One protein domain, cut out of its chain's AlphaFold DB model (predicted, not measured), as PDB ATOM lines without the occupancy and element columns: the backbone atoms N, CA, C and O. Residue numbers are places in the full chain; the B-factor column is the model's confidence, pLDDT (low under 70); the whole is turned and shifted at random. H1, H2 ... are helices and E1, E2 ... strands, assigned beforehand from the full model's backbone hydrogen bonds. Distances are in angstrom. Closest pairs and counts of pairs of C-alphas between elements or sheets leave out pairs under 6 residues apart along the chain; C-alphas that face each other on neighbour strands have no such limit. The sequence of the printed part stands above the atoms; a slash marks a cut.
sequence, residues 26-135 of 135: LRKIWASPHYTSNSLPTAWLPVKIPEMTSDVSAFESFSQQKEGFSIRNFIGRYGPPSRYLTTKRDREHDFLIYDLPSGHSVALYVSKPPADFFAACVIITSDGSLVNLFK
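What this domain is: This is residues 26 to 135 of the 135 residues of an uncharacterized protein of Roseimicrobium sp. ORNL1 (UniProt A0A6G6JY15). A strongly twisted wall of six strands, E1 to E6, has the short helix H1 over one face and the longer H4 over the opposite face. A long stretch without a named element, residues 39 to 55, curves from E1 past H4 to H2, and H2 and H3 are small turns of helix, H3 well away from the wall's middle. The 110 printed residues hold four named helices and six named strands, in the order H1 E1 H2 H3 H4 E2 E3 E4 E5 E6. The sheet runs E1 E2 E3 E4 E5 E6, antiparallel throughout, and the class is mixed, helices and strands. The whole is compact, with a radius of gyration of the C-alphas of 13.0 A, and rounded, spanning 34 by 32 by 24 A.

How they stand to each other: From the first printed residue come H1, residues 26 to 30; E1, 35 to 38; H2, 56 to 60; H3, 64 to 67; H4, 71 to 78; E2, 83 to 87; E3, 94 to 99; E4, 105 to 110; E5, 118 to 124; and E6, 130 to 134. H1 is on the sheet, over E3, at a height of 7.2 A; the closest C-alphas of H1 and E2 are those of Trp 30 and Leu 85, 7.4 A apart. The edge strand E1 is antiparallel to E2, with N 38 and O 84 at 2.8 A. H2 only grazes the sheet; its closest C-alpha pair with E6 is Glu 60 and Asn 132, 7.2 A. H3 is not on the sheet, and is apart from H2. H4 is close to H2 but not clearly touching, the C-alphas of Phe 59 and Tyr 78 being 7.8 A apart. H4 lies on the opposite face from H1, at a height of 10.5 A, over E4 and only just over E3, with 3 of its C-alphas falling there. It runs along the strands, at 2 degrees to E4 on the local plane. E2 to E6 form a meander, each strand the antiparallel neighbour of the one before, and each successive pair is a hairpin. Pairs within hydrogen-bond range are N 85 and O 95 at 2.8 A for E2 and E3, N 98 and O 106 at 2.8 A for E3 and E4, N 107 and O 122 at 2.8 A for E4 and E5, and N 134 and O 121 at 2.8 A for E5 and E6. In H1, H2 and H4 every O i to N i+4 pair is within hydrogen-bond range; H3 is too short for such a pair.

Where its parts are: H1 begins at C-alpha 26, (-1.653, 35.706, 12.967). H4 measures 10.4 A from first to last C-alpha and begins at C-alpha 71, (2.940, 53.455, 4.458). E2 measures 13.2 A, E3 15.9 A, E4 15.4 A, E5 17.3 A and E6 11.4 A. E6 ends at C-alpha 134, (-7.211, 50.157, 13.124).

The domain as a whole: The two C-alphas farthest apart are those of Pro 33 and Lys 66, 36.0 A. The printed part has no cut and ends at residue 135, the chain's last. The link from E1 to H2, 17 residues, is the one long link. Mean pLDDT of the printed part is 93.3, and no printed residue is under 70.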
ATOM      1  N   LEU A  26      -2.316  34.812  13.928       89.44
ATOM      2  CA  LEU A  26      -1.653  35.706  12.967       89.44
ATOM      3  C   LEU A  26      -0.152  35.407  12.849       89.44
ATOM      4  O   LEU A  26       0.381  35.334  11.745       89.44
ATOM      5  N   ARG A  27       0.513  35.105  13.972       91.31
ATOM      6  CA  ARG A  27       1.925  34.694  13.984       91.31
ATOM      7  C   ARG A  27       2.169  33.407  13.189       91.31
ATOM      8  O   ARG A  27       3.147  33.344  12.449       91.31
ATOM      9  N   LYS A  28       1.279  32.406  13.286       90.81
ATOM     10  CA  LYS A  28       1.354  31.178  12.468       90.81
ATOM     11  C   LYS A  28       1.181  31.486  10.973       90.81
ATOM     12  O   LYS A  28       1.876  30.889  10.157       90.81
ATOM     13  N   ILE A  29       0.307  32.432  10.611       89.62
ATOM     14  CA  ILE A  29       0.132  32.877   9.214       89.62
ATOM     15  C   ILE A  29       1.414  33.538   8.699       89.62
ATOM     16  O   ILE A  29       1.904  33.167   7.636       89.62
ATOM     17  N   TRP A  30       1.998  34.460   9.461       92.44
ATOM     18  CA  TRP A  30       3.224  35.169   9.075       92.44
ATOM     19  C   TRP A  30       4.466  34.270   9.017       92.44
ATOM     20  O   TRP A  30       5.419  34.588   8.313       92.44
ATOM     21  N   ALA A  31       4.459  33.151   9.744       92.56
ATOM     22  CA  ALA A  31       5.498  32.122   9.687       92.56
ATOM     23  C   ALA A  31       5.256  31.066   8.590       92.56
ATOM     24  O   ALA A  31       6.071  30.161   8.412       92.56
ATOM     25  N   SER A  32       4.135  31.145   7.870       92.44
ATOM     26  CA  SER A  32       3.799  30.196   6.810       92.44
ATOM     27  C   SER A  32       4.806  30.273   5.653       92.44
ATOM     28  O   SER A  32       5.194  31.375   5.261       92.44
ATOM     29  N   PRO A  33       5.144  29.141   5.002       92.62
ATOM     30  CA  PRO A  33       6.009  29.125   3.816       92.62
ATOM     31  C   PRO A  33       5.423  29.867   2.602       92.62
ATOM     32  O   PRO A  33       6.087  30.002   1.577       92.62
ATOM     33  N   HIS A  34       4.170  30.326   2.674       92.81
ATOM     34  CA  HIS A  34       3.563  31.164   1.638       92.81
ATOM     35  C   HIS A  34       4.078  32.604   1.640       92.81
ATOM     36  O   HIS A  34       3.926  33.294   0.630       92.81
ATOM     37  N   TYR A  35       4.694  33.036   2.742       95.75
ATOM     38  CA  TYR A  35       5.309  34.346   2.857       95.75
ATOM     39  C   TYR A  35       6.821  34.257   2.722       95.75
ATOM     40  O   TYR A  35       7.468  33.305   3.154       95.75
ATOM     41  N   THR A  36       7.400  35.284   2.116       96.75
ATOM     42  CA  THR A  36       8.848  35.459   2.020       96.75
ATOM     43  C   THR A  36       9.208  36.834   2.553       96.75
ATOM     44  O   THR A  36       8.545  37.815   2.216       96.75
ATOM     45  N   SER A  37      10.246  36.903   3.387       96.88
ATOM     46  CA  SER A  37      10.782  38.178   3.859       96.88
ATOM     47  C   SER A  37      11.597  38.835   2.752       96.88
ATOM     48  O   SER A  37      12.505  38.209   2.209       96.88
ATOM     49  N   ASN A  38      11.295  40.088   2.436       96.75
ATOM     50  CA  ASN A  38      11.969  40.867   1.403       96.75
ATOM     51  C   ASN A  38      12.444  42.217   1.941       96.75
ATOM     52  O   ASN A  38      12.002  42.681   2.992       96.75
ATOM     53  N   SER A  39      13.339  42.862   1.194       96.44
ATOM     54  CA  SER A  39      13.732  44.245   1.456       96.44
ATOM     55  C   SER A  39      12.564  45.198   1.219       96.44
ATOM     56  O   SER A  39      11.744  44.985   0.322       96.44
ATOM     57  N   LEU A  40      12.514  46.277   2.001       96.56
ATOM     58  CA  LEU A  40      11.495  47.309   1.836       96.56
ATOM     59  C   LEU A  40      11.608  47.982   0.458       96.56
ATOM     60  O   LEU A  40      12.707  48.384   0.067       96.56
ATOM     61  N   PRO A  41      10.490  48.160  -0.265       96.06
ATOM     62  CA  PRO A  41      10.464  48.949  -1.486       96.06
ATOM     63  C   PRO A  41      10.893  50.395  -1.227       96.06
ATOM     64  O   PRO A  41      10.340  51.067  -0.355       96.06
ATOM     65  N   THR A  42      11.795  50.926  -2.056       94.94
ATOM     66  CA  THR A  42      12.249  52.328  -1.970       94.94
ATOM     67  C   THR A  42      11.094  53.329  -2.027       94.94
ATOM     68  O   THR A  42      11.166  54.386  -1.412       94.94
ATOM     69  N   ALA A  43       9.997  52.991  -2.714       94.50
ATOM     70  CA  ALA A  43       8.807  53.839  -2.813       94.50
ATOM     71  C   ALA A  43       8.145  54.137  -1.452       94.50
ATOM     72  O   ALA A  43       7.485  55.168  -1.306       94.50
ATOM     73  N   TRP A  44       8.327  53.259  -0.464       96.56
ATOM     74  CA  TRP A  44       7.774  53.403   0.886       96.56
ATOM     75  C   TRP A  44       8.746  54.041   1.867       96.56
ATOM     76  O   TRP A  44       8.354  54.381   2.979       96.56
ATOM     77  N   LEU A  45      10.009  54.220   1.483       95.56
ATOM     78  CA  LEU A  45      10.989  54.821   2.369       95.56
ATOM     79  C   LEU A  45      10.856  56.352   2.339       95.56
ATOM     80  O   LEU A  45      10.772  56.949   1.261       95.56
ATOM     81  N   PRO A  46      10.823  57.014   3.507       93.62
ATOM     82  CA  PRO A  46      10.942  58.463   3.580       93.62
ATOM     83  C   PRO A  46      12.364  58.906   3.199       93.62
ATOM     84  O   PRO A  46      13.310  58.123   3.246       93.62
ATOM     85  N   VAL A  47      12.530  60.193   2.879       91.69
ATOM     86  CA  VAL A  47      13.847  60.779   2.544       91.69
ATOM     87  C   VAL A  47      14.838  60.638   3.705       91.69
ATOM     88  O   VAL A  47      16.013  60.354   3.492       91.69
ATOM     89  N   LYS A  48      14.357  60.818   4.940       93.12
ATOM     90  CA  LYS A  48      15.112  60.572   6.169       93.12
ATOM     91  C   LYS A  48      14.450  59.421   6.913       93.12
ATOM     92  O   LYS A  48      13.295  59.543   7.309       93.12
ATOM     93  N   ILE A  49      15.184  58.327   7.092       91.94
ATOM     94  CA  ILE A  49      14.705  57.133   7.792       91.94
ATOM     95  C   ILE A  49      15.002  57.311   9.288       91.94
ATOM     96  O   ILE A  49      16.178  57.424   9.643       91.94
ATOM     97  N   PRO A  50      13.982  57.397  10.157       94.38
ATOM     98  CA  PRO A  50      14.200  57.434  11.597       94.38
ATOM     99  C   PRO A  50      14.503  56.030  12.135       94.38
ATOM    100  O   PRO A  50      14.284  55.024  11.458       94.38
ATOM    101  N   GLU A  51      14.987  55.961  13.373       95.69
ATOM    102  CA  GLU A  51      15.104  54.690  14.086       95.69
ATOM    103  C   GLU A  51      13.719  54.095  14.376       95.69
ATOM    104  O   GLU A  51      12.736  54.820  14.544       95.69
ATOM    105  N   MET A  52      13.643  52.761  14.420       96.19
ATOM    106  CA  MET A  52      12.413  52.057  14.774       96.19
ATOM    107  C   MET A  52      12.082  52.299  16.245       96.19
ATOM    108  O   MET A  52      12.915  52.045  17.116       96.19
ATOM    109  N   THR A  53      10.858  52.738  16.538       96.00
ATOM    110  CA  THR A  53      10.402  52.808  17.930       96.00
ATOM    111  C   THR A  53      10.278  51.402  18.524       96.00
ATOM    112  O   THR A  53       9.816  50.464  17.872       96.00
ATOM    113  N   SER A  54      10.676  51.250  19.784       94.44
ATOM    114  CA  SER A  54      10.534  50.006  20.545       94.44
ATOM    115  C   SER A  54       9.308  49.989  21.464       94.44
ATOM    116  O   SER A  54       9.001  48.947  22.044       94.44
ATOM    117  N   ASP A  55       8.635  51.130  21.638       95.25
ATOM    118  CA  ASP A  55       7.510  51.289  22.562       95.25
ATOM    119  C   ASP A  55       6.175  50.994  21.867       95.25
ATOM    120  O   ASP A  55       5.794  51.663  20.904       95.25
ATOM    121  N   VAL A  56       5.441  50.007  22.389       95.56
ATOM    122  CA  VAL A  56       4.109  49.635  21.892       95.56
ATOM    123  C   VAL A  56       3.096  50.768  22.081       95.56
ATOM    124  O   VAL A  56       2.253  50.976  21.210       95.56
ATOM    125  N   SER A  57       3.239  51.568  23.139       95.81
ATOM    126  CA  SER A  57       2.333  52.678  23.466       95.81
ATOM    127  C   SER A  57       2.326  53.744  22.366       95.81
ATOM    128  O   SER A  57       1.297  54.361  22.083       95.81
ATOM    129  N   ALA A  58       3.462  53.925  21.679       94.81
ATOM    130  CA  ALA A  58       3.550  54.809  20.523       94.81
ATOM    131  C   ALA A  58       2.612  54.345  19.396       94.81
ATOM    132  O   ALA A  58       1.902  55.169  18.820       94.81
ATOM    133  N   PHE A  59       2.554  53.039  19.122       94.94
ATOM    134  CA  PHE A  59       1.653  52.468  18.118       94.94
ATOM    135  C   PHE A  59       0.195  52.455  18.576       94.94
ATOM    136  O   PHE A  59      -0.698  52.692  17.770       94.94
ATOM    137  N   GLU A  60      -0.072  52.216  19.860       94.31
ATOM    138  CA  GLU A  60      -1.433  52.275  20.412       94.31
ATOM    139  C   GLU A  60      -2.041  53.678  20.314       94.31
ATOM    140  O   GLU A  60      -3.256  53.818  20.169       94.31
ATOM    141  N   SER A  61      -1.196  54.714  20.325       91.69
ATOM    142  CA  SER A  61      -1.606  56.107  20.127       91.69
ATOM    143  C   SER A  61      -1.940  56.473  18.672       91.69
ATOM    144  O   SER A  61      -2.364  57.606  18.416       91.69
ATOM    145  N   PHE A  62      -1.753  55.545  17.724       90.69
ATOM    146  CA  PHE A  62      -2.026  55.777  16.309       90.69
ATOM    147  C   PHE A  62      -3.481  56.197  16.085       90.69
ATOM    148  O   PHE A  62      -4.427  55.566  16.563       90.69
ATOM    149  N   SER A  63      -3.674  57.259  15.305       86.00
ATOM    150  CA  SER A  63      -5.002  57.741  14.934       86.00
ATOM    151  C   SER A  63      -5.124  57.909  13.428       86.00
ATOM    152  O   SER A  63      -4.570  58.839  12.844       86.00
ATOM    153  N   GLN A  64      -5.952  57.068  12.807       79.50
ATOM    154  CA  GLN A  64      -6.264  57.147  11.378       79.50
ATOM    155  C   GLN A  64      -6.746  58.544  10.956       79.50
ATOM    156  O   GLN A  64      -6.343  59.035   9.907       79.50
ATOM    157  N   GLN A  65      -7.579  59.206  11.768       81.81
ATOM    158  CA  GLN A  65      -8.099  60.541  11.446       81.81
ATOM    159  C   GLN A  65      -6.993  61.598  11.350       81.81
ATOM    160  O   GLN A  65      -7.124  62.552  10.589       81.81
ATOM    161  N   LYS A  66      -5.917  61.439  12.128       82.00
ATOM    162  CA  LYS A  66      -4.802  62.390  12.171       82.00
ATOM    163  C   LYS A  66      -3.682  62.024  11.198       82.00
ATOM    164  O   LYS A  66      -3.018  62.913  10.679       82.00
ATOM    165  N   GLU A  67      -3.455  60.733  10.983       84.69
ATOM    166  CA  GLU A  67      -2.243  60.217  10.328       84.69
ATOM    167  C   GLU A  67      -2.507  59.629   8.938       84.69
ATOM    168  O   GLU A  67      -1.602  59.569   8.104       84.69
ATOM    169  N   GLY A  68      -3.749  59.223   8.663       88.50
ATOM    170  CA  GLY A  68      -4.123  58.523   7.440       88.50
ATOM    171  C   GLY A  68      -3.503  57.127   7.331       88.50
ATOM    172  O   GLY A  68      -3.018  56.554   8.303       88.50
ATOM    173  N   PHE A  69      -3.534  56.572   6.118       92.31
ATOM    174  CA  PHE A  69      -3.084  55.208   5.823       92.31
ATOM    175  C   PHE A  69      -1.864  55.135   4.899       92.31
ATOM    176  O   PHE A  69      -1.686  54.140   4.205       92.31
ATOM    177  N   SER A  70      -1.013  56.167   4.867       95.38
ATOM    178  CA  SER A  70       0.220  56.135   4.063       95.38
ATOM    179  C   SER A  70       1.289  55.268   4.731       95.38
ATOM    180  O   SER A  70       1.611  55.466   5.905       95.38
ATOM    181  N   ILE A  71       1.865  54.331   3.971       96.94
ATOM    182  CA  ILE A  71       2.940  53.455   4.458       96.94
ATOM    183  C   ILE A  71       4.190  54.293   4.740       96.94
ATOM    184  O   ILE A  71       4.797  54.163   5.803       96.94
ATOM    185  N   ARG A  72       4.544  55.199   3.826       96.06
ATOM    186  CA  ARG A  72       5.687  56.102   3.956       96.06
ATOM    187  C   ARG A  72       5.581  56.990   5.186       96.06
ATOM    188  O   ARG A  72       6.566  57.125   5.908       96.06
ATOM    189  N   ASN A  73       4.413  57.577   5.445       95.06
ATOM    190  CA  ASN A  73       4.212  58.404   6.638       95.06
ATOM    191  C   ASN A  73       4.313  57.570   7.916       95.06
ATOM    192  O   ASN A  73       4.916  58.018   8.890       95.06
ATOM    193  N   PHE A  74       3.776  56.346   7.900       96.19
ATOM    194  CA  PHE A  74       3.877  55.431   9.031       96.19
ATOM    195  C   PHE A  74       5.342  55.082   9.335       96.19
ATOM    196  O   PHE A  74       5.796  55.265  10.461       96.19
ATOM    197  N   ILE A  75       6.121  54.689   8.322       96.88
ATOM    198  CA  ILE A  75       7.567  54.437   8.455       96.88
ATOM    199  C   ILE A  75       8.314  55.706   8.890       96.88
ATOM    200  O   ILE A  75       9.218  55.653   9.718       96.88
ATOM    201  N   GLY A  76       7.929  56.874   8.374       95.62
ATOM    202  CA  GLY A  76       8.511  58.160   8.761       95.62
ATOM    203  C   GLY A  76       8.252  58.561  10.215       95.62
ATOM    204  O   GLY A  76       8.969  59.411  10.735       95.62
ATOM    205  N   ARG A  77       7.262  57.955  10.880       94.50
ATOM    206  CA  ARG A  77       6.947  58.207  12.291       94.50
ATOM    207  C   ARG A  77       7.487  57.126  13.220       94.50
ATOM    208  O   ARG A  77       8.013  57.455  14.278       94.50
ATOM    209  N   TYR A  78       7.332  55.864  12.839       96.19
ATOM    210  CA  TYR A  78       7.633  54.715  13.697       96.19
ATOM    211  C   TYR A  78       8.946  54.006  13.327       96.19
ATOM    212  O   TYR A  78       9.339  53.068  14.019       96.19
ATOM    213  N   GLY A  79       9.629  54.456  12.271       97.00
ATOM    214  CA  GLY A  79      10.824  53.830  11.707       97.00
ATOM    215  C   GLY A  79      10.516  52.630  10.813       97.00
ATOM    216  O   GLY A  79       9.354  52.326  10.546       97.00
ATOM    217  N   PRO A  80      11.551  51.971  10.269       97.06
ATOM    218  CA  PRO A  80      11.363  50.825   9.394       97.06
ATOM    219  C   PRO A  80      10.845  49.611  10.184       97.06
ATOM    220  O   PRO A  80      11.289  49.384  11.309       97.06
ATOM    221  N   PRO A  81       9.948  48.795   9.604       97.88
ATOM    222  CA  PRO A  81       9.528  47.534  10.204       97.88
ATOM    223  C   PRO A  81      10.686  46.542  10.284       97.88
ATOM    224  O   PRO A  81      11.610  46.561   9.470       97.88
ATOM    225  N   SER A  82      10.572  45.600  11.215       97.50
ATOM    226  CA  SER A  82      11.511  44.488  11.360       97.50
ATOM    227  C   SER A  82      11.520  43.593  10.120       97.50
ATOM    228  O   SER A  82      12.569  43.070   9.743       97.50
ATOM    229  N   ARG A  83      10.354  43.383   9.490       97.50
ATOM    230  CA  ARG A  83      10.201  42.510   8.316       97.50
ATOM    231  C   ARG A  83       9.133  43.020   7.354       97.50
ATOM    232  O   ARG A  83       8.092  43.521   7.776       97.50
ATOM    233  N   TYR A  84       9.361  42.802   6.062       97.94
ATOM    234  CA  TYR A  84       8.352  42.928   5.013       97.94
ATOM    235  C   TYR A  84       8.069  41.550   4.417       97.94
ATOM    236  O   TYR A  84       8.936  40.953   3.781       97.94
ATOM    237  N   LEU A  85       6.869  41.031   4.655       97.88
ATOM    238  CA  LEU A  85       6.444  39.709   4.216       97.88
ATOM    239  C   LEU A  85       5.590  39.829   2.962       97.88
ATOM    240  O   LEU A  85       4.533  40.452   2.993       97.88
ATOM    241  N   THR A  86       6.019  39.189   1.879       96.88
ATOM    242  CA  THR A  86       5.293  39.210   0.603       96.88
ATOM    243  C   THR A  86       4.728  37.855   0.242       96.88
ATOM    244  O   THR A  86       5.355  36.833   0.542       96.88
ATOM    245  N   THR A  87       3.640  37.848  -0.519       93.88
ATOM    246  CA  THR A  87       3.024  36.633  -1.061       93.88
ATOM    247  C   THR A  87       2.776  36.724  -2.567       93.88
ATOM    248  O   THR A  87       2.411  37.760  -3.134       93.88
ATOM    249  N   LYS A  88       2.951  35.587  -3.252       89.81
ATOM    250  CA  LYS A  88       2.616  35.441  -4.680       89.81
ATOM    251  C   LYS A  88       1.120  35.222  -4.917       89.81
ATOM    252  O   LYS A  88       0.697  35.133  -6.063       89.81
ATOM    253  N   ARG A  89       0.315  35.102  -3.858       87.19
ATOM    254  CA  ARG A  89      -1.127  34.881  -3.972       87.19
ATOM    255  C   ARG A  89      -1.837  36.203  -4.238       87.19
ATOM    256  O   ARG A  89      -1.796  37.109  -3.417       87.19
ATOM    257  N   ASP A  90      -2.554  36.283  -5.355       75.00
ATOM    258  CA  ASP A  90      -3.193  37.520  -5.839       75.00
ATOM    259  C   ASP A  90      -4.305  38.084  -4.940       75.00
ATOM    260  O   ASP A  90      -4.787  39.191  -5.169       75.00
ATOM    261  N   ARG A  91      -4.745  37.331  -3.927       77.12
ATOM    262  CA  ARG A  91      -5.822  37.723  -3.001       77.12
ATOM    263  C   ARG A  91      -5.365  37.908  -1.558       77.12
ATOM    264  O   ARG A  91      -6.202  38.169  -0.700       77.12
ATOM    265  N   GLU A  92      -4.079  37.731  -1.289       83.19
ATOM    266  CA  GLU A  92      -3.515  37.938   0.038       83.19
ATOM    267  C   GLU A  92      -2.756  39.268   0.086       83.19
ATOM    268  O   GLU A  92      -2.262  39.759  -0.932       83.19
ATOM    269  N   HIS A  93      -2.723  39.871   1.271       88.75
ATOM    270  CA  HIS A  93      -1.991  41.107   1.512       88.75
ATOM    271  C   HIS A  93      -0.524  40.800   1.787       88.75
ATOM    272  O   HIS A  93      -0.204  39.766   2.376       88.75
ATOM    273  N   ASP A  94       0.346  41.730   1.415       95.38
ATOM    274  CA  ASP A  94       1.687  41.751   1.976       95.38
ATOM    275  C   ASP A  94       1.622  42.391   3.377       95.38
ATOM    276  O   ASP A  94       0.663  43.100   3.713       95.38
ATOM    277  N   PHE A  95       2.633  42.147   4.209       97.50
ATOM    278  CA  PHE A  95       2.669  42.636   5.584       97.50
ATOM    279  C   PHE A  95       3.945  43.390   5.913       97.50
ATOM    280  O   PHE A  95       5.039  42.899   5.647       97.50
ATOM    281  N   LEU A  96       3.814  44.524   6.598       98.19
ATOM    282  CA  LEU A  96       4.924  45.107   7.358       98.19
ATOM    283  C   LEU A  96       4.772  44.715   8.817       98.19
ATOM    284  O   LEU A  96       3.735  45.005   9.407       98.19
ATOM    285  N   ILE A  97       5.788  44.065   9.381       98.12
ATOM    286  CA  ILE A  97       5.780  43.558  10.752       98.12
ATOM    287  C   ILE A  97       6.828  44.302  11.578       98.12
ATOM    288  O   ILE A  97       8.014  44.276  11.244       98.12
ATOM    289  N   TYR A  98       6.390  44.913  12.673       98.12
ATOM    290  CA  TYR A  98       7.240  45.433  13.738       98.12
ATOM    291  C   TYR A  98       7.213  44.425  14.878       98.12
ATOM    292  O   TYR A  98       6.178  44.246  15.520       98.12
ATOM    293  N   ASP A  99       8.329  43.746  15.109       96.81
ATOM    294  CA  ASP A  99       8.508  42.848  16.244       96.81
ATOM    295  C   ASP A  99       9.148  43.654  17.383       96.81
ATOM    296  O   ASP A  99      10.298  44.085  17.288       96.81
ATOM    297  N   LEU A 100       8.375  43.916  18.439       97.19
ATOM    298  CA  LEU A 100       8.787  44.802  19.526       97.19
ATOM    299  C   LEU A 100       9.451  44.012  20.667       97.19
ATOM    300  O   LEU A 100       9.028  42.890  20.960       97.19
ATOM    301  N   PRO A 101      10.423  44.602  21.392       95.88
ATOM    302  CA  PRO A 101      11.083  43.936  22.522       95.88
ATOM    303  C   PRO A 101      10.129  43.500  23.642       95.88
ATOM    304  O   PRO A 101      10.418  42.550  24.363       95.88
ATOM    305  N   SER A 102       8.971  44.153  23.770       94.88
ATOM    306  CA  SER A 102       7.916  43.789  24.725       94.88
ATOM    307  C   SER A 102       7.194  42.475  24.384       94.88
ATOM    308  O   SER A 102       6.282  42.072  25.102       94.88
ATOM    309  N   GLY A 103       7.549  41.825  23.271       94.88
ATOM    310  CA  GLY A 103       6.884  40.631  22.754       94.88
ATOM    311  C   GLY A 103       5.632  40.932  21.927       94.88
ATOM    312  O   GLY A 103       5.049  40.013  21.354       94.88
ATOM    313  N   HIS A 104       5.225  42.198  21.828       96.88
ATOM    314  CA  HIS A 104       4.147  42.609  20.937       96.88
ATOM    315  C   HIS A 104       4.609  42.584  19.480       96.88
ATOM    316  O   HIS A 104       5.787  42.784  19.184       96.88
ATOM    317  N   SER A 105       3.670  42.375  18.562       97.44
ATOM    318  CA  SER A 105       3.900  42.645  17.146       97.44
ATOM    319  C   SER A 105       2.844  43.594  16.611       97.44
ATOM    320  O   SER A 105       1.655  43.437  16.894       97.44
ATOM    321  N   VAL A 106       3.290  44.550  15.804       97.69
ATOM    322  CA  VAL A 106       2.422  45.435  15.029       97.69
ATOM    323  C   VAL A 106       2.500  45.009  13.575       97.69
ATOM    324  O   VAL A 106       3.597  44.856  13.042       97.69
ATOM    325  N   ALA A 107       1.358  44.800  12.928       97.31
ATOM    326  CA  ALA A 107       1.313  44.388  11.532       97.31
ATOM    327  C   ALA A 107       0.416  45.294  10.698       97.31
ATOM    328  O   ALA A 107      -0.745  45.522  11.038       97.31
ATOM    329  N   LEU A 108       0.951  45.770   9.577       97.31
ATOM    330  CA  LEU A 108       0.206  46.533   8.583       97.31
ATOM    331  C   LEU A 108      -0.140  45.621   7.412       97.31
ATOM    332  O   LEU A 108       0.737  44.939   6.887       97.31
ATOM    333  N   TYR A 109      -1.394  45.660   6.974       95.75
ATOM    334  CA  TYR A 109      -1.881  44.970   5.778       95.75
ATOM    335  C   TYR A 109      -1.670  45.897   4.584       95.75
ATOM    336  O   TYR A 109      -2.482  46.796   4.350       95.75
ATOM    337  N   VAL A 110      -0.565  45.734   3.864       95.50
ATOM    338  CA  VAL A 110      -0.131  46.709   2.859       95.50
ATOM    339  C   VAL A 110      -0.549  46.315   1.446       95.50
ATOM    340  O   VAL A 110      -0.690  45.138   1.106       95.50
ATOM    341  N   SER A 111      -0.770  47.326   0.609       91.56
ATOM    342  CA  SER A 111      -0.876  47.129  -0.836       91.56
ATOM    343  C   SER A 111       0.487  46.803  -1.435       91.56
ATOM    344  O   SER A 111       1.516  47.134  -0.858       91.56
ATOM    345  N   LYS A 112       0.506  46.189  -2.622       90.56
ATOM    346  CA  LYS A 112       1.756  45.936  -3.350       90.56
ATOM    347  C   LYS A 112       2.371  47.252  -3.856       90.56
ATOM    348  O   LYS A 112       1.626  48.149  -4.266       90.56
ATOM    349  N   PRO A 113       3.709  47.385  -3.887       90.06
ATOM    350  CA  PRO A 113       4.359  48.563  -4.454       90.06
ATOM    351  C   PRO A 113       3.975  48.737  -5.940       90.06
ATOM    352  O   PRO A 113       3.759  47.741  -6.633       90.06
ATOM    353  N   PRO A 114       3.884  49.979  -6.454       93.56
ATOM    354  CA  PRO A 114       4.307  51.235  -5.826       93.56
ATOM    355  C   PRO A 114       3.240  51.902  -4.942       93.56
ATOM    356  O   PRO A 114       3.455  53.027  -4.496       93.56
ATOM    357  N   ALA A 115       2.092  51.260  -4.702       94.56
ATOM    358  CA  ALA A 115       1.024  51.852  -3.903       94.56
ATOM    359  C   ALA A 115       1.501  52.141  -2.473       94.56
ATOM    360  O   ALA A 115       2.061  51.268  -1.821       94.56
ATOM    361  N   ASP A 116       1.259  53.356  -1.985       94.81
ATOM    362  CA  ASP A 116       1.687  53.824  -0.663       94.81
ATOM    363  C   ASP A 116       0.505  53.878   0.314       94.81
ATOM    364  O   ASP A 116       0.203  54.919   0.891       94.81
ATOM    365  N   PHE A 117      -0.230  52.773   0.454       94.94
ATOM    366  CA  PHE A 117      -1.300  52.703   1.443       94.94
ATOM    367  C   PHE A 117      -1.491  51.313   2.043       94.94
ATOM    368  O   PHE A 117      -1.283  50.295   1.376       94.94
ATOM    369  N   PHE A 118      -1.942  51.283   3.293       94.50
ATOM    370  CA  PHE A 118      -2.318  50.066   4.007       94.50
ATOM    371  C   PHE A 118      -3.807  50.055   4.360       94.50
ATOM    372  O   PHE A 118      -4.439  51.098   4.485       94.50
ATOM    373  N   ALA A 119      -4.387  48.862   4.468       92.06
ATOM    374  CA  ALA A 119      -5.815  48.677   4.718       92.06
ATOM    375  C   ALA A 119      -6.153  48.550   6.208       92.06
ATOM    376  O   ALA A 119      -7.272  48.843   6.610       92.06
ATOM    377  N   ALA A 120      -5.210  48.059   7.013       92.88
ATOM    378  CA  ALA A 120      -5.392  47.897   8.446       92.88
ATOM    379  C   ALA A 120      -4.048  47.847   9.174       92.88
ATOM    380  O   ALA A 120      -3.034  47.458   8.587       92.88
ATOM    381  N   CYS A 121      -4.070  48.185  10.460       94.31
ATOM    382  CA  CYS A 121      -2.969  47.994  11.398       94.31
ATOM    383  C   CYS A 121      -3.480  47.200  12.603       94.31
ATOM    384  O   CYS A 121      -4.479  47.580  13.212       94.31
ATOM    385  N   VAL A 122      -2.808  46.105  12.950       95.44
ATOM    386  CA  VAL A 122      -3.131  45.283  14.125       95.44
ATOM    387  C   VAL A 122      -1.980  45.290  15.110       95.44
ATOM    388  O   VAL A 122      -0.823  45.259  14.701       95.44
ATOM    389  N   ILE A 123      -2.306  45.282  16.397       96.19
ATOM    390  CA  ILE A 123      -1.354  45.089  17.489       96.19
ATOM    391  C   ILE A 123      -1.746  43.800  18.201       96.19
ATOM    392  O   ILE A 123      -2.901  43.643  18.603       96.19
ATOM    393  N   ILE A 124      -0.796  42.880  18.344       95.12
ATOM    394  CA  ILE A 124      -0.985  41.624  19.070       95.12
ATOM    395  C   ILE A 124       0.092  41.426  20.126       95.12
ATOM    396  O   ILE A 124       1.231  41.861  19.956       95.12
ATOM    397  N   THR A 125      -0.248  40.714  21.189       93.69
ATOM    398  CA  THR A 125       0.683  40.229  22.217       93.69
ATOM    399  C   THR A 125       1.562  39.079  21.697       93.69
ATOM    400  O   THR A 125       1.447  38.612  20.553       93.69
ATOM    401  N   SER A 126       2.481  38.596  22.534       90.81
ATOM    402  CA  SER A 126       3.383  37.479  22.214       90.81
ATOM    403  C   SER A 126       2.645  36.159  21.968       90.81
ATOM    404  O   SER A 126       2.995  35.427  21.044       90.81
ATOM    405  N   ASP A 127       1.575  35.895  22.720       89.44
ATOM    406  CA  ASP A 127       0.695  34.728  22.556       89.44
ATOM    407  C   ASP A 127      -0.279  34.852  21.365       89.44
ATOM    408  O   ASP A 127      -0.937  33.883  20.986       89.44
ATOM    409  N   GLY A 128      -0.327  36.023  20.723       87.56
ATOM    410  CA  GLY A 128      -1.159  36.293  19.554       87.56
ATOM    411  C   GLY A 128      -2.553  36.840  19.860       87.56
ATOM    412  O   GLY A 128      -3.353  36.957  18.929       87.56
ATOM    413  N   SER A 129      -2.845  37.187  21.115       90.44
ATOM    414  CA  SER A 129      -4.075  37.890  21.488       90.44
ATOM    415  C   SER A 129      -4.121  39.297  20.877       90.44
ATOM    416  O   SER A 129      -3.108  39.993  20.792       90.44
ATOM    417  N   LEU A 130      -5.305  39.722  20.422       91.69
ATOM    418  CA  LEU A 130      -5.511  41.045  19.829       91.69
ATOM    419  C   LEU A 130      -5.518  42.125  20.916       91.69
ATOM    420  O   LEU A 130      -6.328  42.058  21.836       91.69
ATOM    421  N   VAL A 131      -4.667  43.137  20.758       92.69
ATOM    422  CA  VAL A 131      -4.656  44.349  21.592       92.69
ATOM    423  C   VAL A 131      -5.471  45.450  20.926       92.69
ATOM    424  O   VAL A 131      -6.358  46.028  21.546       92.69
ATOM    425  N   ASN A 132      -5.199  45.728  19.647       92.25
ATOM    426  CA  ASN A 132      -5.885  46.790  18.913       92.25
ATOM    427  C   ASN A 132      -5.962  46.503  17.405       92.25
ATOM    428  O   ASN A 132      -5.117  45.797  16.851       92.25
ATOM    429  N   LEU A 133      -6.976  47.067  16.745       91.38
ATOM    430  CA  LEU A 133      -7.196  47.005  15.299       91.38
ATOM    431  C   LEU A 133      -7.662  48.371  14.783       91.38
ATOM    432  O   LEU A 133      -8.742  48.845  15.133       91.38
ATOM    433  N   PHE A 134      -6.895  48.932  13.854       88.81
ATOM    434  CA  PHE A 134      -7.211  50.157  13.124       88.81
ATOM    435  C   PHE A 134      -7.554  49.807  11.667       88.81
ATOM    436  O   PHE A 134      -6.804  49.053  11.043       88.81
ATOM    437  N   LYS A 135      -8.672  50.320  11.133       84.50
ATOM    438  CA  LYS A 135      -9.211  50.006   9.792       84.50
ATOM    439  C   LYS A 135      -9.951  51.186   9.168       84.50
ATOM    440  O   LYS A 135     -10.506  51.986   9.948       84.50
TER     441      LYS A 135